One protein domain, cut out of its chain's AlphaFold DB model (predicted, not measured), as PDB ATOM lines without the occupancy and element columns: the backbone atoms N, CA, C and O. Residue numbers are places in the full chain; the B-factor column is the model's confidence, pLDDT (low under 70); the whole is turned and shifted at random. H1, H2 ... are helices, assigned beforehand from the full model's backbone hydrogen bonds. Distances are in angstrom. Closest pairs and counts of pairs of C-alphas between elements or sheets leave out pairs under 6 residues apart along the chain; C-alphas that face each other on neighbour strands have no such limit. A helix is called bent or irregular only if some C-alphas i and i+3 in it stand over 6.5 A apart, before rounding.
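What this domain is: This is residues 23 to 108 of the 145 residues of the protein "Hypothetical protein" of Brachionus calyciflorus (UniProt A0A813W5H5). The chain goes back and forth: the three longest helices, H1, H3 and H4, run roughly along the longest axis, each the opposite way to the one before, with H3 between H1 and H4. Short H2 turns the corner between H1 and H3 at one end; residues 80 to 102, mostly loop with the four-residue helices H5 and H6, return along the side away from H3, and residues 103 to 108 then turn back toward the first printed residue, with the C-alphas of Cys 23 and Gln 108 6.3 A apart. The printed part has 86 residues with six named helices, H1 to H6 in order, and no named strand; its class is all helix. It is compact, with a radius of gyration of the C-alphas of 12.3 A, and rounded, spanning 34 by 25 by 22 A.

Where its parts are: Find C-alpha 25 at (67.442, 93.252, 86.821); from there H1, residues 25 to 38, runs 20.1 A. H2 follows at residues 42 to 47. Look next at C-alpha 49, at (82.326, 85.913, 99.608), where H3, residues 49 to 60, begins its 16.5 A. H4, residues 71 to 79, is 12.2 A long. H5 is residues 87 to 90, neither bent nor irregular, but only just: C-alphas 87 and 90 are 6.1 A apart. H6, residues 99 to 102, ends at C-alpha 102, at (73.315, 103.687, 85.668).

How they stand to each other: Begin at the hub, H3, which touches H1, H2 and H4. With residue 59 alone it touches H1, at a steep tilt of 45 degrees, opposite ways; the closest C-alphas are those of Cys 29 and Cys 59, 5.7 A apart. With residues 51 to 52 alone it touches H2, only at the corner by their link; the closest C-alphas, of Tyr 45 and Leu 51, are 5.8 A apart. H3 and H4 form a helical hairpin and only just touch, with 3 pairs of C-alphas within 8 A, the closest being Leu 58 and Leu 77 at 7.4 A; their shallow tilt is 19 degrees, opposite ways. H4 and H6 are close but not clearly touching, with the closest C-alphas, of Phe 74 and Val 99, 7.7 A apart. H5 touches no helix. In H1, H2, H3 and H4 every O i to N i+4 pair is within hydrogen-bond range; H5 and H6 are too short for such a pair, and their single O i to N i+3 pair is within range in H6 but not in H5.

The domain as a whole: The two C-alphas farthest apart are those of Ser 43 and Glu 67, at 35.2 A, while those of Cys 23 and Gln 108, the first and last printed, are 6.3 A apart. The printed part has no cut and no long link. Mean pLDDT of the printed part is 74.7; look for values under 70 at residue 23, residues 65 to 71 and residues 88 to 108.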
ATOM      1  N   CYS A  23      64.473  98.577  82.357       65.25
ATOM      2  CA  CYS A  23      65.341  97.418  82.209       65.25
ATOM      3  C   CYS A  23      64.923  96.276  83.108       65.25
ATOM      4  O   CYS A  23      64.069  96.402  83.973       65.25
ATOM      5  N   CYS A  24      65.529  95.127  82.860       72.31
ATOM      6  CA  CYS A  24      65.355  93.956  83.688       72.31
ATOM      7  C   CYS A  24      66.594  93.788  84.561       72.31
ATOM      8  O   CYS A  24      67.712  93.816  84.043       72.31
ATOM      9  N   LEU A  25      66.380  93.538  85.856       75.50
ATOM     10  CA  LEU A  25      67.442  93.252  86.821       75.50
ATOM     11  C   LEU A  25      68.366  92.131  86.329       75.50
ATOM     12  O   LEU A  25      69.579  92.243  86.440       75.50
ATOM     13  N   PHE A  26      67.805  91.087  85.715       78.94
ATOM     14  CA  PHE A  26      68.585  89.984  85.157       78.94
ATOM     15  C   PHE A  26      69.625  90.460  84.135       78.94
ATOM     16  O   PHE A  26      70.800  90.113  84.241       78.94
ATOM     17  N   HIS A  27      69.222  91.305  83.184       75.75
ATOM     18  CA  HIS A  27      70.138  91.793  82.153       75.75
ATOM     19  C   HIS A  27      71.160  92.783  82.724       75.75
ATOM     20  O   HIS A  27      72.276  92.848  82.217       75.75
ATOM     21  N   PHE A  28      70.804  93.515  83.788       76.56
ATOM     22  CA  PHE A  28      71.735  94.403  84.487       76.56
ATOM     23  C   PHE A  28      72.821  93.603  85.205       76.56
ATOM     24  O   PHE A  28      74.014  93.825  85.015       76.56
ATOM     25  N   CYS A  29      72.419  92.598  85.980       80.88
ATOM     26  CA  CYS A  29      73.354  91.680  86.619       80.88
ATOM     27  C   CYS A  29      74.254  90.998  85.579       80.88
ATOM     28  O   CYS A  29      75.453  90.825  85.804       80.88
ATOM     29  N   GLN A  30      73.690  90.625  84.427       81.88
ATOM     30  CA  GLN A  30      74.430  89.979  83.351       81.88
ATOM     31  C   GLN A  30      75.466  90.913  82.708       81.88
ATOM     32  O   GLN A  30      76.586  90.464  82.460       81.88
ATOM     33  N   SER A  31      75.139  92.186  82.452       78.75
ATOM     34  CA  SER A  31      76.101  93.153  81.900       78.75
ATOM     35  C   SER A  31      77.250  93.413  82.876       78.75
ATOM     36  O   SER A  31      78.420  93.329  82.486       78.75
ATOM     37  N   LEU A  32      76.943  93.597  84.164       81.12
ATOM     38  CA  LEU A  32      77.951  93.730  85.214       81.12
ATOM     39  C   LEU A  32      78.848  92.488  85.303       81.12
ATOM     40  O   LEU A  32      80.071  92.609  85.385       81.12
ATOM     41  N   MET A  33      78.267  91.286  85.228       85.12
ATOM     42  CA  MET A  33      79.031  90.040  85.286       85.12
ATOM     43  C   MET A  33      79.910  89.831  84.044       85.12
ATOM     44  O   MET A  33      81.060  89.401  84.165       85.12
ATOM     45  N   LYS A  34      79.423  90.189  82.847       83.31
ATOM     46  CA  LYS A  34      80.247  90.218  81.626       83.31
ATOM     47  C   LYS A  34      81.469  91.114  81.833       83.31
ATOM     48  O   LYS A  34      82.584  90.658  81.579       83.31
ATOM     49  N   LYS A  35      81.297  92.322  82.381       79.50
ATOM     50  CA  LYS A  35      82.428  93.211  82.686       79.50
ATOM     51  C   LYS A  35      83.371  92.608  83.730       79.50
ATOM     52  O   LYS A  35      84.575  92.557  83.487       79.50
ATOM     53  N   PHE A  36      82.853  92.075  84.836       82.31
ATOM     54  CA  PHE A  36      83.648  91.355  85.845       82.31
ATOM     55  C   PHE A  36      84.540  90.276  85.213       82.31
ATOM     56  O   PHE A  36      85.729  90.166  85.525       82.31
ATOM     57  N   ASN A  37      83.983  89.522  84.266       85.06
ATOM     58  CA  ASN A  37      84.724  88.514  83.520       85.06
ATOM     59  C   ASN A  37      85.799  89.132  82.614       85.06
ATOM     60  O   ASN A  37      86.921  88.629  82.614       85.06
ATOM     61  N   THR A  38      85.507  90.230  81.902       82.94
ATOM     62  CA  THR A  38      86.518  90.934  81.080       82.94
ATOM     63  C   THR A  38      87.697  91.460  81.902       82.94
ATOM     64  O   THR A  38      88.825  91.473  81.420       82.94
ATOM     65  N   LEU A  39      87.464  91.813  83.170       80.75
ATOM     66  CA  LEU A  39      88.507  92.246  84.105       80.75
ATOM     67  C   LEU A  39      89.312  91.075  84.698       80.75
ATOM     68  O   LEU A  39      90.268  91.278  85.450       80.75
ATOM     69  N   GLY A  40      88.948  89.834  84.367       86.19
ATOM     70  CA  GLY A  40      89.569  88.634  84.921       86.19
ATOM     71  C   GLY A  40      89.215  88.390  86.390       86.19
ATOM     72  O   GLY A  40      89.911  87.631  87.060       86.19
ATOM     73  N   LEU A  41      88.137  89.003  86.894       86.06
ATOM     74  CA  LEU A  41      87.701  88.875  88.288       86.06
ATOM     75  C   LEU A  41      86.887  87.600  88.545       86.06
ATOM     76  O   LEU A  41      86.538  87.328  89.687       86.06
ATOM     77  N   LYS A  42      86.608  86.784  87.520       87.81
ATOM     78  CA  LYS A  42      85.767  85.577  87.634       87.81
ATOM     79  C   LYS A  42      86.232  84.616  88.732       87.81
ATOM     80  O   LYS A  42      85.429  84.188  89.555       87.81
ATOM     81  N   SER A  43      87.528  84.286  88.751       88.75
ATOM     82  CA  SER A  43      88.093  83.380  89.765       88.75
ATOM     83  C   SER A  43      87.985  83.978  91.167       88.75
ATOM     84  O   SER A  43      87.709  83.253  92.119       88.75
ATOM     85  N   GLU A  44      88.223  85.281  91.303       90.31
ATOM     86  CA  GLU A  44      88.171  85.953  92.601       90.31
ATOM     87  C   GLU A  44      86.733  86.035  93.106       90.31
ATOM     88  O   GLU A  44      86.450  85.642  94.232       90.31
ATOM     89  N   TYR A  45      85.798  86.410  92.230       90.19
ATOM     90  CA  TYR A  45      84.368  86.412  92.514       90.19
ATOM     91  C   TYR A  45      83.890  85.051  93.020       90.19
ATOM     92  O   TYR A  45      83.103  84.994  93.952       90.19
ATOM     93  N   GLN A  46      84.371  83.936  92.463       89.88
ATOM     94  CA  GLN A  46      83.967  82.599  92.910       89.88
ATOM     95  C   GLN A  46      84.449  82.254  94.327       89.88
ATOM     96  O   GLN A  46      83.724  81.563  95.052       89.88
ATOM     97  N   LYS A  47      85.633  82.739  94.715       92.81
ATOM     98  CA  LYS A  47      86.327  82.383  95.964       92.81
ATOM     99  C   LYS A  47      86.056  83.363  97.105       92.81
ATOM    100  O   LYS A  47      86.082  82.967  98.265       92.81
ATOM    101  N   ASN A  48      85.785  84.621  96.778       92.88
ATOM    102  CA  ASN A  48      85.676  85.712  97.731       92.88
ATOM    103  C   ASN A  48      84.202  86.049  98.004       92.88
ATOM    104  O   ASN A  48      83.504  86.618  97.162       92.88
ATOM    105  N   VAL A  49      83.718  85.677  99.192       93.62
ATOM    106  CA  VAL A  49      82.326  85.913  99.608       93.62
ATOM    107  C   VAL A  49      82.017  87.407  99.702       93.62
ATOM    108  O   VAL A  49      80.942  87.825  99.269       93.62
ATOM    109  N   ASP A  50      82.957  88.221 100.180       92.00
ATOM    110  CA  ASP A  50      82.764  89.665 100.318       92.00
ATOM    111  C   ASP A  50      82.599  90.334  98.953       92.00
ATOM    112  O   ASP A  50      81.727  91.187  98.780       92.00
ATOM    113  N   LEU A  51      83.350  89.879  97.945       89.81
ATOM    114  CA  LEU A  51      83.192  90.332  96.562       89.81
ATOM    115  C   LEU A  51      81.826  89.946  95.983       89.81
ATOM    116  O   LEU A  51      81.201  90.766  95.308       89.81
ATOM    117  N   LYS A  52      81.317  88.742  96.281       91.50
ATOM    118  CA  LYS A  52      79.954  88.345  95.879       91.50
ATOM    119  C   LYS A  52      78.898  89.229  96.532       91.50
ATOM    120  O   LYS A  52      77.963  89.658  95.858       91.50
ATOM    121  N   ILE A  53      79.027  89.492  97.830       92.50
ATOM    122  CA  ILE A  53      78.087  90.339  98.574       92.50
ATOM    123  C   ILE A  53      78.120  91.764  98.023       92.50
ATOM    124  O   ILE A  53      77.066  92.333  97.743       92.50
ATOM    125  N   TRP A  54      79.310  92.325  97.824       89.81
ATOM    126  CA  TRP A  54      79.484  93.656  97.250       89.81
ATOM    127  C   TRP A  54      78.885  93.756  95.841       89.81
ATOM    128  O   TRP A  54      78.116  94.674  95.564       89.81
ATOM    129  N   PHE A  55      79.127  92.763  94.982       87.56
ATOM    130  CA  PHE A  55      78.526  92.691  93.649       87.56
ATOM    131  C   PHE A  55      76.993  92.622  93.704       87.56
ATOM    132  O   PHE A  55      76.310  93.345  92.986       87.56
ATOM    133  N   LYS A  56      76.424  91.797  94.592       88.31
ATOM    134  CA  LYS A  56      74.966  91.726  94.783       88.31
ATOM    135  C   LYS A  56      74.392  93.059  95.265       88.31
ATOM    136  O   LYS A  56      73.320  93.454  94.809       88.31
ATOM    137  N   ARG A  57      75.110  93.775  96.141       87.06
ATOM    138  CA  ARG A  57      74.737  95.138  96.548       87.06
ATOM    139  C   ARG A  57      74.743  96.079  95.349       87.06
ATOM    140  O   ARG A  57      73.760  96.785  95.181       87.06
ATOM    141  N   LEU A  58      75.756  96.034  94.484       82.31
ATOM    142  CA  LEU A  58      75.778  96.814  93.241       82.31
ATOM    143  C   LEU A  58      74.561  96.512  92.353       82.31
ATOM    144  O   LEU A  58      73.867  97.432  91.930       82.31
ATOM    145  N   CYS A  59      74.234  95.235  92.145       81.81
ATOM    146  CA  CYS A  59      73.050  94.831  91.383       81.81
ATOM    147  C   CYS A  59      71.738  95.365  91.981       81.81
ATOM    148  O   CYS A  59      70.815  95.712  91.243       81.81
ATOM    149  N   SER A  60      71.655  95.466  93.311       81.06
ATOM    150  CA  SER A  60      70.462  95.968  93.999       81.06
ATOM    151  C   SER A  60      70.163  97.445  93.711       81.06
ATOM    152  O   SER A  60      69.025  97.869  93.852       81.06
ATOM    153  N   PHE A  61      71.115  98.237  93.210       75.69
ATOM    154  CA  PHE A  61      70.823  99.632  92.851       75.69
ATOM    155  C   PHE A  61      69.798  99.755  91.718       75.69
ATOM    156  O   PHE A  61      69.065 100.736  91.678       75.69
ATOM    157  N   ALA A  62      69.667  98.747  90.849       72.81
ATOM    158  CA  ALA A  62      68.660  98.760  89.785       72.81
ATOM    159  C   ALA A  62      67.221  98.580  90.292       72.81
ATOM    160  O   ALA A  62      66.275  98.844  89.543       72.81
ATOM    161  N   ILE A  63      67.044  98.109  91.533       73.31
ATOM    162  CA  ILE A  63      65.729  98.029  92.168       73.31
ATOM    163  C   ILE A  63      65.438  99.238  93.045       73.31
ATOM    164  O   ILE A  63      64.279  99.432  93.339       73.31
ATOM    165  N   ILE A  64      66.406 100.050  93.471       71.81
ATOM    166  CA  ILE A  64      66.128 101.175  94.380       71.81
ATOM    167  C   ILE A  64      65.571 102.360  93.565       71.81
ATOM    168  O   ILE A  64      66.138 102.678  92.517       71.81
ATOM    169  N   PRO A  65      64.485 103.032  94.004       69.56
ATOM    170  CA  PRO A  65      64.000 104.221  93.311       69.56
ATOM    171  C   PRO A  65      65.075 105.312  93.319       69.56
ATOM    172  O   PRO A  65      65.767 105.509  94.320       69.56
ATOM    173  N   ILE A  66      65.225 106.018  92.198       65.25
ATOM    174  CA  ILE A  66      66.317 106.979  91.995       65.25
ATOM    175  C   ILE A  66      66.286 108.120  93.014       65.25
ATOM    176  O   ILE A  66      67.329 108.651  93.382       65.25
ATOM    177  N   GLU A  67      65.106 108.443  93.533       67.38
ATOM    178  CA  GLU A  67      64.898 109.450  94.570       67.38
ATOM    179  C   GLU A  67      65.589 109.069  95.891       67.38
ATOM    180  O   GLU A  67      65.927 109.943  96.688       67.38
ATOM    181  N   TYR A  68      65.833 107.772  96.110       68.38
ATOM    182  CA  TYR A  68      66.536 107.238  97.278       68.38
ATOM    183  C   TYR A  68      67.987 106.842  96.978       68.38
ATOM    184  O   TYR A  68      68.775 106.663  97.908       68.38
ATOM    185  N   VAL A  69      68.369 106.741  95.701       67.69
ATOM    186  CA  VAL A  69      69.769 106.584  95.283       67.69
ATOM    187  C   VAL A  69      70.410 107.967  95.216       67.69
ATOM    188  O   VAL A  69      70.595 108.543  94.148       67.69
ATOM    189  N   ASN A  70      70.737 108.524  96.379       67.06
ATOM    190  CA  ASN A  70      71.594 109.704  96.428       67.06
ATOM    191  C   ASN A  70      73.075 109.307  96.273       67.06
ATOM    192  O   ASN A  70      73.464 108.161  96.532       67.06
ATOM    193  N   ASP A  71      73.903 110.277  95.883       66.75
ATOM    194  CA  ASP A  71      75.345 110.085  95.673       66.75
ATOM    195  C   ASP A  71      76.034 109.448  96.893       66.75
ATOM    196  O   ASP A  71      76.960 108.655  96.744       66.75
ATOM    197  N   PHE A  72      75.518 109.703  98.102       72.31
ATOM    198  CA  PHE A  72      76.050 109.170  99.355       72.31
ATOM    199  C   PHE A  72      75.964 107.638  99.461       72.31
ATOM    200  O   PHE A  72      76.945 106.997  99.846       72.31
ATOM    201  N   TYR A  73      74.828 107.009  99.132       75.06
ATOM    202  CA  TYR A  73      74.725 105.541  99.207       75.06
ATOM    203  C   TYR A  73      75.640 104.856  98.196       75.06
ATOM    204  O   TYR A  73      76.226 103.811  98.495       75.06
ATOM    205  N   PHE A  74      75.786 105.458  97.018       73.62
ATOM    206  CA  PHE A  74      76.679 104.942  95.997       73.62
ATOM    207  C   PHE A  74      78.150 105.108  96.396       73.62
ATOM    208  O   PHE A  74      78.915 104.145  96.338       73.62
ATOM    209  N   GLU A  75      78.549 106.284  96.878       75.06
ATOM    210  CA  GLU A  75      79.896 106.533  97.403       75.06
ATOM    211  C   GLU A  75      80.240 105.557  98.540       75.06
ATOM    212  O   GLU A  75      81.338 104.991  98.599       75.06
ATOM    213  N   LYS A  76      79.269 105.265  99.409       82.12
ATOM    214  CA  LYS A  76      79.424 104.265 100.467       82.12
ATOM    215  C   LYS A  76      79.618 102.846  99.920       82.12
ATOM    216  O   LYS A  76      80.406 102.075 100.471       82.12
ATOM    217  N   LEU A  77      78.940 102.475  98.831       81.19
ATOM    218  CA  LEU A  77      79.199 101.199  98.153       81.19
ATOM    219  C   LEU A  77      80.623 101.163  97.578       81.19
ATOM    220  O   LEU A  77      81.322 100.168  97.752       81.19
ATOM    221  N   CYS A  78      81.071 102.252  96.954       77.69
ATOM    222  CA  CYS A  78      82.410 102.357  96.370       77.69
ATOM    223  C   CYS A  78      83.509 102.186  97.420       77.69
ATOM    224  O   CYS A  78      84.435 101.400  97.251       77.69
ATOM    225  N   THR A  79      83.376 102.899  98.535       81.75
ATOM    226  CA  THR A  79      84.350 102.882  99.636       81.75
ATOM    227  C   THR A  79      84.331 101.581 100.436       81.75
ATOM    228  O   THR A  79      85.309 101.272 101.110       81.75
ATOM    229  N   SER A  80      83.254 100.794 100.347       85.06
ATOM    230  CA  SER A  80      83.139  99.479 100.993       85.06
ATOM    231  C   SER A  80      83.536  98.304 100.093       85.06
ATOM    232  O   SER A  80      83.288  97.153 100.460       85.06
ATOM    233  N   GLN A  81      84.136  98.564  98.928       83.44
ATOM    234  CA  GLN A  81      84.628  97.495  98.063       83.44
ATOM    235  C   GLN A  81      85.721  96.666  98.763       83.44
ATOM    236  O   GLN A  81      86.572  97.227  99.461       83.44
ATOM    237  N   PRO A  82      85.721  95.333  98.604       86.69
ATOM    238  CA  PRO A  82      86.784  94.499  99.145       86.69
ATOM    239  C   PRO A  82      88.096  94.756  98.399       86.69
ATOM    240  O   PRO A  82      88.099  94.996  97.194       86.69
ATOM    241  N   SER A  83      89.221  94.655  99.110       85.06
ATOM    242  CA  SER A  83      90.551  94.828  98.520       85.06
ATOM    243  C   SER A  83      90.866  93.667  97.578       85.06
ATOM    244  O   SER A  83      91.289  92.588  97.997       85.06
ATOM    245  N   VAL A  84      90.592  93.882  96.294       82.81
ATOM    246  CA  VAL A  84      90.770  92.908  95.221       82.81
ATOM    247  C   VAL A  84      91.562  93.579  94.099       82.81
ATOM    248  O   VAL A  84      91.122  94.603  93.568       82.81
ATOM    249  N   PRO A  85      92.707  93.010  93.677       77.94
ATOM    250  CA  PRO A  85      93.454  93.546  92.548       77.94
ATOM    251  C   PRO A  85      92.554  93.712  91.318       77.94
ATOM    252  O   PRO A  85      91.843  92.778  90.947       77.94
ATOM    253  N   LYS A  86      92.639  94.873  90.653       73.38
ATOM    254  CA  LYS A  86      91.852  95.275  89.463       73.38
ATOM    255  C   LYS A  86      90.405  95.714  89.719       73.38
ATOM    256  O   LYS A  86      89.764  96.162  88.769       73.38
ATOM    257  N   LEU A  87      89.893  95.621  90.948       74.62
ATOM    258  CA  LEU A  87      88.549  96.115  91.269       74.62
ATOM    259  C   LEU A  87      88.515  97.655  91.271       74.62
ATOM    260  O   LEU A  87      87.692  98.257  90.579       74.62
ATOM    261  N   ASP A  88      89.494  98.264  91.945       65.38
ATOM    262  CA  ASP A  88      89.589  99.711  92.190       65.38
ATOM    263  C   ASP A  88      89.789 100.555  90.918       65.38
ATOM    264  O   ASP A  88      89.382 101.716  90.854       65.38
ATOM    265  N   ASP A  89      90.430  99.988  89.893       58.66
ATOM    266  CA  ASP A  89      90.854 100.753  88.718       58.66
ATOM    267  C   ASP A  89      89.809 100.842  87.605       58.66
ATOM    268  O   ASP A  89      89.899 101.747  86.775       58.66
ATOM    269  N   PHE A  90      88.815  99.953  87.574       55.84
ATOM    270  CA  PHE A  90      88.036  99.746  86.348       55.84
ATOM    271  C   PHE A  90      86.520  99.813  86.500       55.84
ATOM    272  O   PHE A  90      85.860 100.227  85.557       55.84
ATOM    273  N   MET A  91      85.927  99.442  87.635       61.09
ATOM    274  CA  MET A  91      84.457  99.426  87.734       61.09
ATOM    275  C   MET A  91      83.856 100.832  87.865       61.09
ATOM    276  O   MET A  91      82.833 101.118  87.261       61.09
ATOM    277  N   LEU A  92      84.499 101.726  88.619       56.59
ATOM    278  CA  LEU A  92      83.923 103.030  88.983       56.59
ATOM    279  C   LEU A  92      84.440 104.205  88.146       56.59
ATOM    280  O   LEU A  92      83.780 105.237  88.057       56.59
ATOM    281  N   LYS A  93      85.613 104.052  87.522       58.38
ATOM    282  CA  LYS A  93      86.192 105.055  86.612       58.38
ATOM    283  C   LYS A  93      85.662 104.931  85.184       58.38
ATOM    284  O   LYS A  93      85.755 105.886  84.416       58.38
ATOM    285  N   ASP A  94      85.130 103.766  84.817       60.47
ATOM    286  CA  ASP A  94      84.629 103.518  83.473       60.47
ATOM    287  C   ASP A  94      83.245 104.154  83.304       60.47
ATOM    288  O   ASP A  94      82.295 103.829  84.022       60.47
ATOM    289  N   LYS A  95      83.132 105.108  82.371       56.09
ATOM    290  CA  LYS A  95      81.913 105.909  82.176       56.09
ATOM    291  C   LYS A  95      80.700 105.037  81.875       56.09
ATOM    292  O   LYS A  95      79.602 105.412  82.271       56.09
ATOM    293  N   GLU A  96      80.895 103.874  81.258       53.34
ATOM    294  CA  GLU A  96      79.836 102.900  80.970       53.34
ATOM    295  C   GLU A  96      79.192 102.315  82.236       53.34
ATOM    296  O   GLU A  96      78.007 102.009  82.202       53.34
ATOM    297  N   ILE A  97      79.930 102.206  83.352       54.22
ATOM    298  CA  ILE A  97      79.431 101.723  84.660       54.22
ATOM    299  C   ILE A  97      79.211 102.851  85.669       54.22
ATOM    300  O   ILE A  97      78.535 102.651  86.679       54.22
ATOM    301  N   SER A  98      79.721 104.050  85.384       56.25
ATOM    302  CA  SER A  98      79.609 105.191  86.290       56.25
ATOM    303  C   SER A  98      78.173 105.447  86.760       56.25
ATOM    304  O   SER A  98      77.196 105.176  86.054       56.25
ATOM    305  N   VAL A  99      78.080 106.042  87.952       52.16
ATOM    306  CA  VAL A  99      76.859 106.620  88.533       52.16
ATOM    307  C   VAL A  99      76.056 107.357  87.480       52.16
ATOM    308  O   VAL A  99      74.858 107.146  87.352       52.16
ATOM    309  N   ASP A 100      76.713 108.169  86.658       51.94
ATOM    310  CA  ASP A 100      76.022 108.922  85.629       51.94
ATOM    311  C   ASP A 100      75.319 108.006  84.621       51.94
ATOM    312  O   ASP A 100      74.201 108.310  84.248       51.94
ATOM    313  N   THR A 101      75.888 106.866  84.224       57.88
ATOM    314  CA  THR A 101      75.254 105.955  83.253       57.88
ATOM    315  C   THR A 101      74.129 105.123  83.864       57.88
ATOM    316  O   THR A 101      73.062 105.002  83.266       57.88
ATOM    317  N   TYR A 102      74.313 104.581  85.067       56.31
ATOM    318  CA  TYR A 102      73.315 103.687  85.668       56.31
ATOM    319  C   TYR A 102      72.304 104.400  86.573       56.31
ATOM    320  O   TYR A 102      71.119 104.064  86.546       56.31
ATOM    321  N   VAL A 103      72.739 105.417  87.321       52.94
ATOM    322  CA  VAL A 103      71.876 106.239  88.182       52.94
ATOM    323  C   VAL A 103      71.172 107.302  87.340       52.94
ATOM    324  O   VAL A 103      69.951 107.314  87.307       52.94
ATOM    325  N   LYS A 104      71.868 108.127  86.544       54.62
ATOM    326  CA  LYS A 104      71.223 109.245  85.808       54.62
ATOM    327  C   LYS A 104      70.369 108.817  84.613       54.62
ATOM    328  O   LYS A 104      69.428 109.523  84.246       54.62
ATOM    329  N   TYR A 105      70.677 107.684  83.972       56.12
ATOM    330  CA  TYR A 105      69.806 107.117  82.931       56.12
ATOM    331  C   TYR A 105      68.690 106.237  83.506       56.12
ATOM    332  O   TYR A 105      67.889 105.728  82.725       56.12
ATOM    333  N   ALA A 106      68.591 106.179  84.845       50.97
ATOM    334  CA  ALA A 106      67.417 105.817  85.632       50.97
ATOM    335  C   ALA A 106      66.700 104.590  85.086       50.97
ATOM    336  O   ALA A 106      65.580 104.651  84.572       50.97
ATOM    337  N   ILE A 107      67.387 103.461  85.176       53.88
ATOM    338  CA  ILE A 107      66.888 102.218  84.634       53.88
ATOM    339  C   ILE A 107      66.005 101.555  85.689       53.88
ATOM    340  O   ILE A 107      66.429 100.669  86.421       53.88
ATOM    341  N   GLN A 108      64.763 102.029  85.796       56.97
ATOM    342  CA  GLN A 108      63.784 101.471  86.723       56.97
ATOM    343  C   GLN A 108      63.442 100.044  86.292       56.97
ATOM    344  O   GLN A 108      62.745  99.819  85.298       56.97
TER     345      GLN A 108